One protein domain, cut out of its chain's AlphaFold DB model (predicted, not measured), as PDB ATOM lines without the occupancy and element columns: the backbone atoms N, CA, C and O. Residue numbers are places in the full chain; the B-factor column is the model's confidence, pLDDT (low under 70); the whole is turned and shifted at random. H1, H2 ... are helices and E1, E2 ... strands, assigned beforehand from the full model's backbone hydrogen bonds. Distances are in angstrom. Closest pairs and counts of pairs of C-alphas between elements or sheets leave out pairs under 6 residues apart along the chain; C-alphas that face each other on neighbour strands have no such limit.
ATOM      1  N   LEU A 489     141.298  86.123  97.960       90.12
ATOM      2  CA  LEU A 489     141.191  84.780  98.522       90.12
ATOM      3  C   LEU A 489     140.875  84.859 100.022       90.12
ATOM      4  O   LEU A 489     141.558  85.559 100.765       90.12
ATOM      5  N   ARG A 490     139.850  84.124 100.457       90.75
ATOM      6  CA  ARG A 490     139.365  84.026 101.838       90.75
ATOM      7  C   ARG A 490     139.233  82.557 102.240       90.75
ATOM      8  O   ARG A 490     138.878  81.722 101.412       90.75
ATOM      9  N   ASP A 491     139.461  82.253 103.511       90.00
ATOM     10  CA  ASP A 491     139.268  80.918 104.090       90.00
ATOM     11  C   ASP A 491     137.948  80.922 104.891       90.00
ATOM     12  O   ASP A 491     137.877  81.550 105.944       90.00
ATOM     13  N   ALA A 492     136.890  80.249 104.422       88.38
ATOM     14  CA  ALA A 492     135.539  80.353 105.006       88.38
ATOM     15  C   ALA A 492     135.383  79.701 106.395       88.38
ATOM     16  O   ALA A 492     134.394  79.957 107.081       88.38
ATOM     17  N   TRP A 493     136.347  78.874 106.811       85.69
ATOM     18  CA  TRP A 493     136.436  78.305 108.164       85.69
ATOM     19  C   TRP A 493     137.177  79.215 109.158       85.69
ATOM     20  O   TRP A 493     137.243  78.889 110.342       85.69
ATOM     21  N   ARG A 494     137.764  80.335 108.710       86.69
ATOM     22  CA  ARG A 494     138.300  81.358 109.615       86.69
ATOM     23  C   ARG A 494     137.209  82.371 109.938       86.69
ATOM     24  O   ARG A 494     136.459  82.785 109.057       86.69
ATOM     25  N   SER A 495     137.182  82.836 111.184       83.62
ATOM     26  CA  SER A 495     136.504  84.090 111.517       83.62
ATOM     27  C   SER A 495     137.056  85.215 110.626       83.62
ATOM     28  O   SER A 495     138.279  85.262 110.447       83.62
ATOM     29  N   PRO A 496     136.212  86.115 110.083       78.44
ATOM     30  CA  PRO A 496     136.686  87.264 109.314       78.44
ATOM     31  C   PRO A 496     137.717  88.055 110.118       78.44
ATOM     32  O   PRO A 496     137.491  88.331 111.300       78.44
ATOM     33  N   GLN A 497     138.843  88.420 109.505       78.19
ATOM     34  CA  GLN A 497     139.810  89.275 110.194       78.19
ATOM     35  C   GLN A 497     139.209  90.677 110.370       78.19
ATOM     36  O   GLN A 497     138.433  91.139 109.535       78.19
ATOM     37  N   PHE A 498     139.547  91.356 111.470       69.19
ATOM     38  CA  PHE A 498     138.823  92.548 111.947       69.19
ATOM     39  C   PHE A 498     138.846  93.750 110.975       69.19
ATOM     40  O   PHE A 498     138.050  94.675 111.108       69.19
ATOM     41  N   GLU A 499     139.741  93.724 109.984       82.44
ATOM     42  CA  GLU A 499     139.913  94.751 108.947       82.44
ATOM     43  C   GLU A 499     139.238  94.395 107.608       82.44
ATOM     44  O   GLU A 499     139.221  95.200 106.673       82.44
ATOM     45  N   GLU A 500     138.684  93.186 107.472       82.06
ATOM     46  CA  GLU A 500     138.177  92.699 106.194       82.06
ATOM     47  C   GLU A 500     136.890  93.418 105.754       82.06
ATOM     48  O   GLU A 500     135.866  93.349 106.441       82.06
ATOM     49  N   PRO A 501     136.863  94.054 104.564       83.38
ATOM     50  CA  PRO A 501     135.666  94.737 104.096       83.38
ATOM     51  C   PRO A 501     134.508  93.738 103.893       83.38
ATOM     52  O   PRO A 501     134.709  92.682 103.267       83.38
ATOM     53  N   PRO A 502     133.283  94.069 104.363       85.12
ATOM     54  CA  PRO A 502     132.093  93.256 104.134       85.12
ATOM     55  C   PRO A 502     131.878  92.972 102.647       85.12
ATOM     56  O   PRO A 502     132.149  93.825 101.801       85.12
ATOM     57  N   LEU A 503     131.347  91.792 102.314       81.12
ATOM     58  CA  LEU A 503     131.214  91.357 100.921       81.12
ATOM     59  C   LEU A 503     130.401  92.343 100.060       81.12
ATOM     60  O   LEU A 503     130.834  92.666  98.960       81.12
ATOM     61  N   ALA A 504     129.303  92.914 100.572       76.94
ATOM     62  CA  ALA A 504     128.565  93.954  99.844       76.94
ATOM     63  C   ALA A 504     129.386  95.238  99.621       76.94
ATOM     64  O   ALA A 504     129.223  95.881  98.590       76.94
ATOM     65  N   LYS A 505     130.309  95.597 100.529       82.56
ATOM     66  CA  LYS A 505     131.208  96.749 100.344       82.56
ATOM     67  C   LYS A 505     132.213  96.482  99.219       82.56
ATOM     68  O   LYS A 505     132.437  97.369  98.404       82.56
ATOM     69  N   LEU A 506     132.754  95.261  99.129       82.75
ATOM     70  CA  LEU A 506     133.579  94.841  97.988       82.75
ATOM     71  C   LEU A 506     132.779  94.875  96.677       82.75
ATOM     72  O   LEU A 506     133.190  95.554  95.740       82.75
ATOM     73  N   LEU A 507     131.618  94.217  96.619       80.25
ATOM     74  CA  LEU A 507     130.777  94.172  95.413       80.25
ATOM     75  C   LEU A 507     130.351  95.579  94.951       80.25
ATOM     76  O   LEU A 507     130.447  95.888  93.762       80.25
ATOM     77  N   ALA A 508     129.982  96.462  95.884       78.12
ATOM     78  CA  ALA A 508     129.659  97.857  95.594       78.12
ATOM     79  C   ALA A 508     130.852  98.638  95.012       78.12
ATOM     80  O   ALA A 508     130.660  99.421  94.085       78.12
ATOM     81  N   THR A 509     132.089  98.406  95.479       82.19
ATOM     82  CA  THR A 509     133.275  99.083  94.908       82.19
ATOM     83  C   THR A 509     133.590  98.697  93.461       82.19
ATOM     84  O   THR A 509     134.286  99.453  92.787       82.19
ATOM     85  N   VAL A 510     133.061  97.576  92.954       79.25
ATOM     86  CA  VAL A 510     133.210  97.176  91.540       79.25
ATOM     87  C   VAL A 510     132.102  97.778  90.653       79.25
ATOM     88  O   VAL A 510     132.215  97.744  89.432       79.25
ATOM     89  N   ASN A 511     131.050  98.369  91.243       78.81
ATOM     90  CA  ASN A 511     129.865  98.881  90.535       78.81
ATOM     91  C   ASN A 511     129.246  97.831  89.582       78.81
ATOM     92  O   ASN A 511     128.946  98.108  88.419       78.81
ATOM     93  N   ALA A 512     129.124  96.603  90.095       76.31
ATOM     94  CA  ALA A 512     128.663  95.416  89.381       76.31
ATOM     95  C   ALA A 512     127.304  95.616  88.692       76.31
ATOM     96  O   ALA A 512     126.368  96.119  89.315       76.31
ATOM     97  N   ARG A 513     127.151  95.122  87.454       79.69
ATOM     98  CA  ARG A 513     125.813  94.891  86.881       79.69
ATOM     99  C   ARG A 513     125.246  93.544  87.309       79.69
ATOM    100  O   ARG A 513     124.069  93.468  87.645       79.69
ATOM    101  N   PHE A 514     126.076  92.504  87.320       84.44
ATOM    102  CA  PHE A 514     125.665  91.138  87.623       84.44
ATOM    103  C   PHE A 514     126.615  90.502  88.644       84.44
ATOM    104  O   PHE A 514     127.827  90.482  88.440       84.44
ATOM    105  N   VAL A 515     126.066  89.954  89.732       90.62
ATOM    106  CA  VAL A 515     126.816  89.208  90.761       90.62
ATOM    107  C   VAL A 515     126.357  87.752  90.789       90.62
ATOM    108  O   VAL A 515     125.226  87.452  91.160       90.62
ATOM    109  N   TRP A 516     127.233  86.828  90.422       94.06
ATOM    110  CA  TRP A 516     126.912  85.400  90.372       94.06
ATOM    111  C   TRP A 516     127.993  84.573  91.062       94.06
ATOM    112  O   TRP A 516     129.079  85.078  91.354       94.06
ATOM    113  N   MET A 517     127.695  83.314  91.382       95.88
ATOM    114  CA  MET A 517     128.630  82.448  92.100       95.88
ATOM    115  C   MET A 517     128.850  81.126  91.368       95.88
ATOM    116  O   MET A 517     127.921  80.573  90.785       95.88
ATOM    117  N   VAL A 518     130.067  80.594  91.471       95.50
ATOM    118  CA  VAL A 518     130.381  79.190  91.172       95.50
ATOM    119  C   VAL A 518     130.692  78.488  92.491       95.50
ATOM    120  O   VAL A 518     131.554  78.960  93.237       95.50
ATOM    121  N   ARG A 519     129.983  77.395  92.788       95.31
ATOM    122  CA  ARG A 519     130.137  76.569  93.991       95.31
ATOM    123  C   ARG A 519     130.752  75.223  93.617       95.31
ATOM    124  O   ARG A 519     130.118  74.388  92.980       95.31
ATOM    125  N   ASN A 520     131.979  75.014  94.072       93.19
ATOM    126  CA  ASN A 520     132.668  73.730  94.110       93.19
ATOM    127  C   ASN A 520     132.685  73.235  95.571       93.19
ATOM    128  O   ASN A 520     132.624  74.069  96.480       93.19
ATOM    129  N   PRO A 521     132.854  71.926  95.838       89.62
ATOM    130  CA  PRO A 521     132.974  71.405  97.205       89.62
ATOM    131  C   PRO A 521     134.082  72.083  98.028       89.62
ATOM    132  O   PRO A 521     133.910  72.335  99.218       89.62
ATOM    133  N   GLU A 522     135.196  72.427  97.377       90.44
ATOM    134  CA  GLU A 522     136.351  73.089  97.998       90.44
ATOM    135  C   GLU A 522     136.264  74.624  98.005       90.44
ATOM    136  O   GLU A 522     137.012  75.274  98.737       90.44
ATOM    137  N   GLU A 523     135.417  75.242  97.170       93.19
ATOM    138  CA  GLU A 523     135.534  76.672  96.852       93.19
ATOM    139  C   GLU A 523     134.243  77.323  96.326       93.19
ATOM    140  O   GLU A 523     133.636  76.860  95.365       93.19
ATOM    141  N   LEU A 524     133.889  78.480  96.890       94.69
ATOM    142  CA  LEU A 524     132.828  79.370  96.423       94.69
ATOM    143  C   LEU A 524     133.440  80.643  95.809       94.69
ATOM    144  O   LEU A 524     133.967  81.505  96.518       94.69
ATOM    145  N   THR A 525     133.363  80.782  94.484       94.56
ATOM    146  CA  THR A 525     133.876  81.951  93.748       94.56
ATOM    147  C   THR A 525     132.750  82.923  93.413       94.56
ATOM    148  O   THR A 525     131.835  82.567  92.675       94.56
ATOM    149  N   TYR A 526     132.856  84.165  93.885       94.38
ATOM    150  CA  TYR A 526     131.990  85.281  93.502       94.38
ATOM    151  C   TYR A 526     132.546  85.990  92.268       94.38
ATOM    152  O   TYR A 526     133.684  86.477  92.265       94.38
ATOM    153  N   TRP A 527     131.705  86.098  91.248       93.31
ATOM    154  CA  TRP A 527     131.965  86.790  89.996       93.31
ATOM    155  C   TRP A 527     131.157  88.087  89.927       93.31
ATOM    156  O   TRP A 527     129.954  88.090  90.192       93.31
ATOM    157  N   VAL A 528     131.819  89.175  89.537       91.50
ATOM    158  CA  VAL A 528     131.181  90.409  89.067       91.50
ATOM    159  C   VAL A 528     131.336  90.461  87.557       91.50
ATOM    160  O   VAL A 528     132.454  90.474  87.040       91.50
ATOM    161  N   ASP A 529     130.212  90.488  86.849       89.56
ATOM    162  CA  ASP A 529     130.150  90.391  85.395       89.56
ATOM    163  C   ASP A 529     131.044  89.230  84.896       89.56
ATOM    164  O   ASP A 529     130.770  88.063  85.183       89.56
ATOM    165  N   GLY A 530     132.134  89.537  84.183       88.19
ATOM    166  CA  GLY A 530     133.103  88.560  83.670       88.19
ATOM    167  C   GLY A 530     134.383  88.380  84.499       88.19
ATOM    168  O   GLY A 530     135.340  87.808  83.979       88.19
ATOM    169  N   GLN A 531     134.453  88.895  85.732       89.94
ATOM    170  CA  GLN A 531     135.655  88.866  86.577       89.94
ATOM    171  C   GLN A 531     135.384  88.195  87.929       89.94
ATOM    172  O   GLN A 531     134.419  88.521  88.611       89.94
ATOM    173  N   ALA A 532     136.259  87.278  88.348       90.75
ATOM    174  CA  ALA A 532     136.223  86.725  89.699       90.75
ATOM    175  C   ALA A 532     136.756  87.776  90.686       90.75
ATOM    176  O   ALA A 532     137.905  88.204  90.565       90.75
ATOM    177  N   CYS A 533     135.944  88.178  91.664       91.00
ATOM    178  CA  CYS A 533     136.307  89.219  92.631       91.00
ATOM    179  C   CYS A 533     136.712  88.653  93.993       91.00
ATOM    180  O   CYS A 533     137.636  89.173  94.616       91.00
ATOM    181  N   VAL A 534     136.047  87.590  94.456       92.81
ATOM    182  CA  VAL A 534     136.322  86.967  95.760       92.81
ATOM    183  C   VAL A 534     136.241  85.449  95.625       92.81
ATOM    184  O   VAL A 534     135.295  84.934  95.036       92.81
ATOM    185  N   ARG A 535     137.218  84.726  96.173       93.50
ATOM    186  CA  ARG A 535     137.251  83.259  96.237       93.50
ATOM    187  C   ARG A 535     137.260  82.838  97.698       93.50
ATOM    188  O   ARG A 535     138.195  83.174  98.415       93.50
ATOM    189  N   TYR A 536     136.230  82.132  98.142       92.69
ATOM    190  CA  TYR A 536     136.161  81.550  99.480       92.69
ATOM    191  C   TYR A 536     136.501  80.069  99.397       92.69
ATOM    192  O   TYR A 536     135.729  79.304  98.828       92.69
ATOM    193  N   ARG A 537     137.611  79.638  99.993       91.62
ATOM    194  CA  ARG A 537     137.853  78.212 100.225       91.62
ATOM    195  C   ARG A 537     136.888  77.717 101.297       91.62
ATOM    196  O   ARG A 537     136.778  78.342 102.350       91.62
ATOM    197  N   MET A 538     136.210  76.610 101.036       90.12
ATOM    198  CA  MET A 538     135.204  76.016 101.919       90.12
ATOM    199  C   MET A 538     135.813  74.969 102.862       90.12
ATOM    200  O   MET A 538     135.365  74.843 104.001       90.12
ATOM    201  N   THR A 539     136.860  74.263 102.422       88.12
ATOM    202  CA  THR A 539     137.517  73.165 103.151       88.12
ATOM    203  C   THR A 539     138.975  73.494 103.513       88.12
ATOM    204  O   THR A 539     139.714  74.015 102.671       88.12
ATOM    205  N   PRO A 540     139.434  73.199 104.749       87.00
ATOM    206  CA  PRO A 540     140.800  73.499 105.168       87.00
ATOM    207  C   PRO A 540     141.838  72.630 104.426       87.00
ATOM    208  O   PRO A 540     141.575  71.446 104.203       87.00
ATOM    209  N   PRO A 541     143.050  73.145 104.113       78.88
ATOM    210  CA  PRO A 541     144.044  72.442 103.284       78.88
ATOM    211  C   PRO A 541     144.595  71.116 103.835       78.88
ATOM    212  O   PRO A 541     145.375  70.458 103.154       78.88
ATOM    213  N   SER A 542     144.249  70.741 105.069       80.00
ATOM    214  CA  SER A 542     144.624  69.464 105.683       80.00
ATOM    215  C   SER A 542     143.792  68.277 105.185       80.00
ATOM    216  O   SER A 542     144.236  67.139 105.324       80.00
ATOM    217  N   HIS A 543     142.618  68.512 104.589       72.50
ATOM    218  CA  HIS A 543     141.857  67.469 103.901       72.50
ATOM    219  C   HIS A 543     142.361  67.307 102.461       72.50
ATOM    220  O   HIS A 543     141.953  68.038 101.562       72.50
ATOM    221  N   MET A 544     143.246  66.332 102.244       63.03
ATOM    222  CA  MET A 544     143.547  65.829 100.900       63.03
ATOM    223  C   MET A 544     142.433  64.897 100.390       63.03
ATOM    224  O   MET A 544     141.808  64.204 101.190       63.03
ATOM    225  N   TYR A 545     142.309  64.809  99.057       62.94
ATOM    226  CA  TYR A 545     141.412  63.926  98.281       62.94
ATOM    227  C   TYR A 545     139.916  64.286  98.416       62.94
ATOM    228  O   TYR A 545     139.332  64.201  99.487       62.94
ATOM    229  N   MET A 546     139.219  64.698  97.356       58.78
ATOM    230  CA  MET A 546     139.061  64.013  96.061       58.78
ATOM    231  C   MET A 546     138.981  64.997  94.878       58.78
ATOM    232  O   MET A 546     139.000  66.207  95.070       58.78
ATOM    233  N   MET A 547     138.870  64.493  93.641       63.34
ATOM    234  CA  MET A 547     138.511  65.353  92.502       63.34
ATOM    235  C   MET A 547     137.144  66.019  92.757       63.34
ATOM    236  O   MET A 547     136.224  65.323  93.191       63.34
ATOM    237  N   PRO A 548     136.968  67.326  92.481       63.38
ATOM    238  CA  PRO A 548     135.690  68.006  92.681       63.38
ATOM    239  C   PRO A 548     134.666  67.499  91.656       63.38
ATOM    240  O   PRO A 548     134.624  67.970  90.520       63.38
ATOM    241  N   GLU A 549     133.858  66.511  92.052       73.00
ATOM    242  CA  GLU A 549     133.011  65.729  91.135       73.00
ATOM    243  C   GLU A 549     132.013  66.577  90.337       73.00
ATOM    244  O   GLU A 549     131.688  66.246  89.195       73.00
ATOM    245  N   LYS A 550     131.520  67.671  90.931       90.06
ATOM    246  CA  LYS A 550     130.589  68.621  90.311       90.06
ATOM    247  C   LYS A 550     130.931  70.053  90.715       90.06
ATOM    248  O   LYS A 550     131.452  70.305  91.799       90.06
ATOM    249  N   SER A 551     130.636  70.982  89.811       93.44
ATOM    250  CA  SER A 551     130.865  72.421  89.962       93.44
ATOM    251  C   SER A 551     129.616  73.164  89.492       93.44
ATOM    252  O   SER A 551     129.243  73.104  88.318       93.44
ATOM    253  N   GLU A 552     128.928  73.790  90.438       96.38
ATOM    254  CA  GLU A 552     127.574  74.329  90.300       96.38
ATOM    255  C   GLU A 552     127.604  75.844  90.067       96.38
ATOM    256  O   GLU A 552     128.491  76.540  90.561       96.38
ATOM    257  N   THR A 553     126.599  76.385  89.377       97.00
ATOM    258  CA  THR A 553     126.391  77.839  89.275       97.00
ATOM    259  C   THR A 553     125.205  78.257  90.131       97.00
ATOM    260  O   THR A 553     124.125  77.690  89.989       97.00
ATOM    261  N   ILE A 554     125.382  79.274  90.976       96.69
ATOM    262  CA  ILE A 554     124.314  79.848  91.802       96.69
ATOM    263  C   ILE A 554     123.924  81.224  91.256       96.69
ATOM    264  O   ILE A 554     124.770  82.118  91.129       96.69
ATOM    265  N   LEU A 555     122.634  81.395  90.952       96.44
ATOM    266  CA  LEU A 555     122.057  82.598  90.345       96.44
ATOM    267  C   LEU A 555     120.937  83.175  91.236       96.44
ATOM    268  O   LEU A 555     120.067  82.418  91.667       96.44
ATOM    269  N   PRO A 556     120.902  84.492  91.518       95.12
ATOM    270  CA  PRO A 556     119.821  85.090  92.304       95.12
ATOM    271  C   PRO A 556     118.462  85.035  91.587       95.12
ATOM    272  O   PRO A 556     118.343  85.501  90.450       95.12
ATOM    273  N   LYS A 557     117.409  84.561  92.274       95.19
ATOM    274  CA  LYS A 557     116.035  84.493  91.725       95.19
ATOM    275  C   LYS A 557     115.492  85.865  91.300       95.19
ATOM    276  O   LYS A 557     114.680  85.950  90.391       95.19
ATOM    277  N   GLN A 558     115.989  86.942  91.913       93.69
ATOM    278  CA  GLN A 558     115.651  88.330  91.564       93.69
ATOM    279  C   GLN A 558     116.087  88.768  90.151       93.69
ATOM    280  O   GLN A 558     115.614  89.796  89.674       93.69
ATOM    281  N   TRP A 559     116.998  88.038  89.493       93.31
ATOM    282  CA  TRP A 559     117.547  88.403  88.176       93.31
ATOM    283  C   TRP A 559     117.403  87.316  87.111       93.31
ATOM    284  O   TRP A 559     117.611  87.602  85.933       93.31
ATOM    285  N   VAL A 560     117.089  86.079  87.502       96.00
ATOM    286  CA  VAL A 560     116.936  84.945  86.586       96.00
ATOM    287  C   VAL A 560     115.610  84.255  86.863       96.00
ATOM    288  O   VAL A 560     115.363  83.809  87.982       96.00
ATOM    289  N   LEU A 561     114.769  84.163  85.836       95.88
ATOM    290  CA  LEU A 561     113.527  83.396  85.862       95.88
ATOM    291  C   LEU A 561     113.827  81.911  85.613       95.88
ATOM    292  O   LEU A 561     114.710  81.574  84.816       95.88
ATOM    293  N   LYS A 562     113.084  81.021  86.278       96.62
ATOM    294  CA  LYS A 562     113.279  79.565  86.172       96.62
ATOM    295  C   LYS A 562     113.038  79.089  84.743       96.62
ATOM    296  O   LYS A 562     113.868  78.402  84.157       96.62
ATOM    297  N   GLU A 563     111.948  79.578  84.171       95.75
ATOM    298  CA  GLU A 563     111.446  79.316  82.828       95.75
ATOM    299  C   GLU A 563     112.479  79.701  81.759       95.75
ATOM    300  O   GLU A 563     112.599  79.032  80.737       95.75
ATOM    301  N   VAL A 564     113.265  80.760  81.997       95.56
ATOM    302  CA  VAL A 564     114.332  81.198  81.083       95.56
ATOM    303  C   VAL A 564     115.529  80.255  81.142       95.56
ATOM    304  O   VAL A 564     116.078  79.906  80.101       95.56
ATOM    305  N   ALA A 565     115.933  79.811  82.330       96.12
ATOM    306  CA  ALA A 565     117.028  78.856  82.457       96.12
ATOM    307  C   ALA A 565     116.658  77.473  81.889       96.12
ATOM    308  O   ALA A 565     117.449  76.886  81.146       96.12
ATOM    309  N   GLU A 566     115.429  77.012  82.128       94.88
ATOM    310  CA  GLU A 566     114.883  75.781  81.543       94.88
ATOM    311  C   GLU A 566     114.746  75.883  80.011       94.88
ATOM    312  O   GLU A 566     115.117  74.948  79.300       94.88
ATOM    313  N   LEU A 567     114.336  77.040  79.470       92.94
ATOM    314  CA  LEU A 567     114.296  77.308  78.022       92.94
ATOM    315  C   LEU A 567     115.684  77.242  77.356       92.94
ATOM    316  O   LEU A 567     115.793  76.866  76.187       92.94
ATOM    317  N   PHE A 568     116.750  77.580  78.087       93.44
ATOM    318  CA  PHE A 568     118.140  77.412  77.638       93.44
ATOM    319  C   PHE A 568     118.674  75.977  77.838       93.44
ATOM    320  O   PHE A 568     119.807  75.687  77.448       93.44
ATOM    321  N   GLY A 569     117.866  75.063  78.389       94.62
ATOM    322  CA  GLY A 569     118.223  73.663  78.621       94.62
ATOM    323  C   GLY A 569     119.007  73.414  79.911       94.62
ATOM    324  O   GLY A 569     119.676  72.385  80.019       94.62
ATOM    325  N   PHE A 570     118.957  74.334  80.878       96.62
ATOM    326  CA  PHE A 570     119.553  74.146  82.200       96.62
ATOM    327  C   PHE A 570     118.522  73.596  83.191       96.62
ATOM    328  O   PHE A 570     117.404  74.094  83.274       96.62
ATOM    329  N   VAL A 571     118.917  72.590  83.973       95.88
ATOM    330  CA  VAL A 571     118.130  72.126  85.123       95.88
ATOM    331  C   VAL A 571     118.358  73.102  86.276       95.88
ATOM    332  O   VAL A 571     119.506  73.327  86.662       95.88
ATOM    333  N   CYS A 572     117.275  73.677  86.803       95.88
ATOM    334  CA  CYS A 572     117.302  74.630  87.912       95.88
ATOM    335  C   CYS A 572     116.742  74.014  89.196       95.88
ATOM    336  O   CYS A 572     115.528  73.892  89.374       95.88
ATOM    337  N   ASN A 573     117.651  73.695  90.110       96.94
ATOM    338  CA  ASN A 573     117.363  73.300  91.482       96.94
ATOM    339  C   ASN A 573     117.172  74.551  92.368       96.94
ATOM    340  O   ASN A 573     117.671  75.633  92.050       96.94
ATOM    341  N   GLU A 574     116.458  74.432  93.490       96.56
ATOM    342  CA  GLU A 574     116.246  75.551  94.424       96.56
ATOM    343  C   GLU A 574     117.210  75.505  95.613       96.56
ATOM    344  O   GLU A 574     117.191  74.566  96.404       96.56
ATOM    345  N   ASP A 575     118.013  76.560  95.781       93.75
ATOM    346  CA  ASP A 575     118.953  76.725  96.900       93.75
ATOM    347  C   ASP A 575     118.395  77.781  97.868       93.75
ATOM    348  O   ASP A 575     118.870  78.915  98.001       93.75
ATOM    349  N   GLY A 576     117.280  77.397  98.495       93.12
ATOM    350  CA  GLY A 576     116.482  78.238  99.380       93.12
ATOM    351  C   GLY A 576     115.666  79.324  98.663       93.12
ATOM    352  O   GLY A 576     115.454  79.314  97.451       93.12
ATOM    353  N   ALA A 577     115.184  80.296  99.440       91.12
ATOM    354  CA  ALA A 577     114.246  81.312  98.955       91.12
ATOM    355  C   ALA A 577     114.834  82.278  97.906       91.12
ATOM    356  O   ALA A 577     114.078  82.851  97.129       91.12
ATOM    357  N   ALA A 578     116.160  82.467  97.872       92.75
ATOM    358  CA  ALA A 578     116.806  83.554  97.129       92.75
ATOM    359  C   ALA A 578     117.589  83.127  95.872       92.75
ATOM    360  O   ALA A 578     117.927  83.995  95.064       92.75
ATOM    361  N   HIS A 579     117.871  81.832  95.674       95.81
ATOM    362  CA  HIS A 579     118.758  81.372  94.598       95.81
ATOM    363  C   HIS A 579     118.234  80.164  93.808       95.81
ATOM    364  O   HIS A 579     117.578  79.276  94.355       95.81
ATOM    365  N   TRP A 580     118.598  80.121  92.526       96.94
ATOM    366  CA  TRP A 580     118.622  78.912  91.702       96.94
ATOM    367  C   TRP A 580     120.035  78.319  91.711       96.94
ATOM    368  O   TRP A 580     121.017  79.065  91.657       96.94
ATOM    369  N   VAL A 581     120.132  76.993  91.720       97.12
ATOM    370  CA  VAL A 581     121.358  76.228  91.464       97.12
ATOM    371  C   VAL A 581     121.224  75.507  90.131       97.12
ATOM    372  O   VAL A 581     120.202  74.889  89.849       97.12
ATOM    373  N   ILE A 582     122.273  75.595  89.321       97.38
ATOM    374  CA  ILE A 582     122.413  74.882  88.054       97.38
ATOM    375  C   ILE A 582     123.612  73.943  88.182       97.38
ATOM    376  O   ILE A 582     124.721  74.392  88.476       97.38
ATOM    377  N   ASP A 583     123.403  72.656  87.896       95.62
ATOM    378  CA  ASP A 583     124.370  71.555  88.079       95.62
ATOM    379  C   ASP A 583     125.490  71.541  87.007       95.62
ATOM    380  O   ASP A 583     125.944  70.498  86.531       95.62
ATOM    381  N   LYS A 584     125.911  72.731  86.575       95.06
ATOM    382  CA  LYS A 584     126.918  73.005  85.551       95.06
ATOM    383  C   LYS A 584     127.578  74.347  85.859       95.06
ATOM    384  O   LYS A 584     126.880  75.329  86.110       95.06
ATOM    385  N   THR A 585     128.900  74.437  85.710       95.25
ATOM    386  CA  THR A 585     129.600  75.731  85.662       95.25
ATOM    387  C   THR A 585     129.245  76.455  84.364       95.25
ATOM    388  O   THR A 585     129.614  76.014  83.273       95.25
ATOM    389  N   LEU A 586     128.520  77.566  84.475       95.25
ATOM    390  CA  LEU A 586     128.195  78.440  83.356       95.25
ATOM    391  C   LEU A 586     129.346  79.406  83.076       95.25
ATOM    392  O   LEU A 586     130.052  79.864  83.974       95.25
ATOM    393  N   THR A 587     129.516  79.763  81.807       93.88
ATOM    394  CA  THR A 587     130.355  80.896  81.418       93.88
ATOM    395  C   THR A 587     129.632  82.217  81.685       93.88
ATOM    396  O   THR A 587     128.404  82.287  81.630       93.88
ATOM    397  N   TYR A 588     130.383  83.310  81.860       92.44
ATOM    398  CA  TYR A 588     129.808  84.664  81.933       92.44
ATOM    399  C   TYR A 588     128.864  84.977  80.755       92.44
ATOM    400  O   TYR A 588     127.871  85.673  80.934       92.44
ATOM    401  N   VAL A 589     129.131  84.441  79.557       90.88
ATOM    402  CA  VAL A 589     128.270  84.653  78.382       90.88
ATOM    403  C   VAL A 589     126.904  83.982  78.559       90.88
ATOM    404  O   VAL A 589     125.893  84.602  78.239       90.88
ATOM    405  N   GLU A 590     126.856  82.765  79.105       94.50
ATOM    406  CA  GLU A 590     125.601  82.070  79.425       94.50
ATOM    407  C   GLU A 590     124.850  82.785  80.556       94.50
ATOM    408  O   GLU A 590     123.675  83.105  80.395       94.50
ATOM    409  N   VAL A 591     125.530  83.124  81.659       95.62
ATOM    410  CA  VAL A 591     124.915  83.846  82.792       95.62
ATOM    411  C   VAL A 591     124.343  85.192  82.350       95.62
ATOM    412  O   VAL A 591     123.207  85.526  82.684       95.62
ATOM    413  N   ARG A 592     125.094  85.953  81.546       92.38
ATOM    414  CA  ARG A 592     124.632  87.229  80.997       92.38
ATOM    415  C   ARG A 592     123.403  87.053  80.105       92.38
ATOM    416  O   ARG A 592     122.480  87.848  80.221       92.38
ATOM    417  N   GLN A 593     123.363  86.025  79.254       92.81
ATOM    418  CA  GLN A 593     122.191  85.745  78.414       92.81
ATOM    419  C   GLN A 593     120.955  85.396  79.251       92.81
ATOM    420  O   GLN A 593     119.878  85.920  78.974       92.81
ATOM    421  N   LEU A 594     121.110  84.584  80.305       95.50
ATOM    422  CA  LEU A 594     120.020  84.265  81.230       95.50
ATOM    423  C   LEU A 594     119.464  85.520  81.914       95.50
ATOM    424  O   LEU A 594     118.246  85.690  81.959       95.50
ATOM    425  N   VAL A 595     120.331  86.416  82.402       94.56
ATOM    426  CA  VAL A 595     119.899  87.660  83.063       94.56
ATOM    427  C   VAL A 595     119.314  88.670  82.068       94.56
ATOM    428  O   VAL A 595     118.292  89.276  82.366       94.56
ATOM    429  N   GLU A 596     119.895  88.848  80.876       91.62
ATOM    430  CA  GLU A 596     119.363  89.779  79.865       91.62
ATOM    431  C   GLU A 596     117.967  89.352  79.372       91.62
ATOM    432  O   GLU A 596     117.077  90.196  79.259       91.62
ATOM    433  N   VAL A 597     117.737  88.051  79.149       92.69
ATOM    434  CA  VAL A 597     116.415  87.526  78.759       92.69
ATOM    435  C   VAL A 597     115.423  87.573  79.927       92.69
ATOM    436  O   VAL A 597     114.284  87.998  79.736       92.69
ATOM    437  N   SER A 598     115.845  87.199  81.139       94.81
ATOM    438  CA  SER A 598     114.981  87.251  82.329       94.81
ATOM    439  C   SER A 598     114.567  88.677  82.676       94.81
ATOM    440  O   SER A 598     113.392  88.920  82.919       94.81
ATOM    441  N   SER A 599     115.498  89.634  82.627       92.50
ATOM    442  CA  SER A 599     115.228  91.055  82.868       92.50
ATOM    443  C   SER A 599     114.176  91.607  81.902       92.50
ATOM    444  O   SER A 599     113.236  92.269  82.333       92.50
ATOM    445  N   HIS A 600     114.252  91.254  80.612       90.62
ATOM    446  CA  HIS A 600     113.244  91.653  79.624       90.62
ATOM    447  C   HIS A 600     111.850  91.063  79.917       90.62
ATOM    448  O   HIS A 600     110.840  91.728  79.684       90.62
ATOM    449  N   LEU A 601     111.759  89.821  80.407       91.06
ATOM    450  CA  LEU A 601     110.473  89.226  80.795       91.06
ATOM    451  C   LEU A 601     109.929  89.842  82.092       91.06
ATOM    452  O   LEU A 601     108.785  90.282  82.104       91.06
ATOM    453  N   ILE A 602     110.767  89.994  83.121       92.12
ATOM    454  CA  ILE A 602     110.417  90.677  84.377       92.12
ATOM    455  C   ILE A 602     109.921  92.104  84.094       92.12
ATOM    456  O   ILE A 602     108.896  92.517  84.628       92.12
ATOM    457  N   GLU A 603     110.592  92.859  83.216       91.88
ATOM    458  CA  GLU A 603     110.140  94.199  82.833       91.88
ATOM    459  C   GLU A 603     108.807  94.160  82.069       91.88
ATOM    460  O   GLU A 603     107.920  94.971  82.342       91.88
ATOM    461  N   LYS A 604     108.626  93.211  81.140       91.62
ATOM    462  CA  LYS A 604     107.361  93.027  80.415       91.62
ATOM    463  C   LYS A 604     106.203  92.738  81.374       91.62
ATOM    464  O   LYS A 604     105.141  93.341  81.226       91.62
ATOM    465  N   ASP A 605     106.410  91.875  82.361       89.44
ATOM    466  CA  ASP A 605     105.372  91.492  83.315       89.44
ATOM    467  C   ASP A 605     105.085  92.621  84.315       89.44
ATOM    468  O   ASP A 605     103.919  92.911  84.576       89.44
ATOM    469  N   ILE A 606     106.099  93.373  84.768       90.94
ATOM    470  CA  ILE A 606     105.904  94.613  85.544       90.94
ATOM    471  C   ILE A 606     105.090  95.644  84.744       90.94
ATOM    472  O   ILE A 606     104.150  96.237  85.279       90.94
ATOM    473  N   ARG A 607     105.409  95.849  83.455       91.31
ATOM    474  CA  ARG A 607     104.649  96.744  82.563       91.31
ATOM    475  C   ARG A 607     103.204  96.267  82.396       91.31
ATOM    476  O   ARG A 607     102.300  97.099  82.458       91.31
ATOM    477  N   LYS A 608     102.975  94.958  82.249       93.62
ATOM    478  CA  LYS A 608     101.627  94.378  82.175       93.62
ATOM    479  C   LYS A 608     100.858  94.595  83.482       93.62
ATOM    480  O   LYS A 608      99.787  95.180  83.452       93.62
ATOM    481  N   MET A 609     101.428  94.243  84.637       90.69
ATOM    482  CA  MET A 609     100.788  94.460  85.944       90.69
ATOM    483  C   MET A 609     100.488  95.942  86.220       90.69
ATOM    484  O   MET A 609      99.527  96.252  86.923       90.69
ATOM    485  N   ALA A 610     101.284  96.872  85.679       90.69
ATOM    486  CA  ALA A 610     100.985  98.301  85.732       90.69
ATOM    487  C   ALA A 610      99.799  98.688  84.824       90.69
ATOM    488  O   ALA A 610      98.947  99.466  85.248       90.69
ATOM    489  N   GLN A 611      99.707  98.127  83.614       93.50
ATOM    490  CA  GLN A 611      98.563  98.318  82.712       93.50
ATOM    491  C   GLN A 611      97.273  97.722  83.293       93.50
ATOM    492  O   GLN A 611      96.269  98.428  83.359       93.50
ATOM    493  N   ASP A 612      97.320  96.484  83.788       93.38
ATOM    494  CA  ASP A 612      96.192  95.787  84.418       93.38
ATOM    495  C   ASP A 612      95.664  96.592  85.629       93.38
ATOM    496  O   ASP A 612      94.460  96.797  85.776       93.38
ATOM    497  N   LYS A 613      96.560  97.159  86.455       91.75
ATOM    498  CA  LYS A 613      96.185  98.060  87.565       91.75
ATOM    499  C   LYS A 613      95.531  99.364  87.100       91.75
ATOM    500  O   LYS A 613      94.571  99.800  87.727       91.75
ATOM    501  N   VAL A 614      96.027  99.986  86.028       92.94
ATOM    502  CA  VAL A 614      95.424 101.210  85.462       92.94
ATOM    503  C   VAL A 614      94.048 100.923  84.852       92.94
ATOM    504  O   VAL A 614      93.153 101.758  84.964       92.94
ATOM    505  N   GLN A 615      93.847  99.749  84.249       92.00
ATOM    506  CA  GLN A 615      92.537  99.334  83.743       92.00
ATOM    507  C   GLN A 615      91.546  99.103  84.891       92.00
ATOM    508  O   GLN A 615      90.484  99.722  84.888       92.00
ATOM    509  N   ASN A 616      91.913  98.315  85.907       91.56
ATOM    510  CA  ASN A 616      91.037  98.041  87.051       91.56
ATOM    511  C   ASN A 616      90.680  99.315  87.838       91.56
ATOM    512  O   ASN A 616      89.518  99.514  88.182       91.56
TER     513      ASN A 616
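This is residues 489 to 616 of the 807 residues of an uncharacterized protein of Capronia coronata CBS 617.96 (UniProt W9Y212). A strongly twisted sheet of seven strands forms a wall, and the long helix H3 begins beside it and runs off, its residues 603 to 616 sticking out as an arm. The short helices H1 and H2 sit near different strands of the wall, H1 by E4 and E3, H2 by E6 and E7. The printed part has 128 residues, with three named helices and seven named strands in the order E1 H1 E2 E3 E4 E5 H2 E6 E7 H3; the class is mixed, helices and strands. The sheet is mixed, in the order E1 E4 E3 E2 E5 E7 E6. The whole is loose, with a radius of gyration of the C-alphas of 17.5 A, and spans 63 by 35 by 25 A.

The sheet holds E1, residues 489 to 491, from C-alpha 489 at (141.191, 84.780, 98.522); E4, 531 to 537, 17.5 A long; E3, 523 to 528, 16.4 A; E2, 515 to 520, 16.9 A; E5, 552 to 556, 13.4 A; E7, 579 to 582; and E6, 572 to 575. H1 is residues 503 to 509, 10.0 A long, and H2 residues 562 to 567, 8.5 A. H3, residues 588 to 616, is 41.3 A long, from C-alpha 588 at (129.808, 84.664, 81.933) to C-alpha 616 at (91.037, 98.041, 87.051).

E2, E3 and E4 form a meander, each strand the antiparallel neighbour of the one before; N 518 and O 525 are 2.9 A apart, N 526 and O 534 2.8 A. With E5 they form a Greek key, E2 being also the antiparallel neighbour of E5, with N 519 and O 552 at 2.8 A. E5 and E7 are antiparallel, with N 555 and O 580 at 2.9 A. E6 and E7 are a hairpin, with N 573 and O 581 at 2.8 A. Edge strand E1 is parallel to E4, with N 490 and O 535 at 2.8 A. E1, H1, E2 and E5, H2, E6 are split strand-helix-strand units, each a strand, a helix and a strand of the same sheet with other strands between the two, E4 and E3 in the first unit and E7 in the second; both crossovers are right-handed. H1, H2 and H3 each only graze the sheet, H3 with residues 588 to 595. H3 touches H2 with residues 594 to 598 alone, at a steep tilt of 58 degrees, opposite ways; the closest C-alphas, of Val 564 and Ser 598, are 6.2 A apart. In H1, H2 and H3 every O i to N i+4 pair is within hydrogen-bond range.

The two C-alphas farthest apart, of Ser 542 and Gln 615, are 63.9 A apart. The printed part has no cut. The links E1 to H1 and E4 to E5 are long. The mean pLDDT of the printed part is 89.4; residue 498 and residues 544 to 548 are under 70.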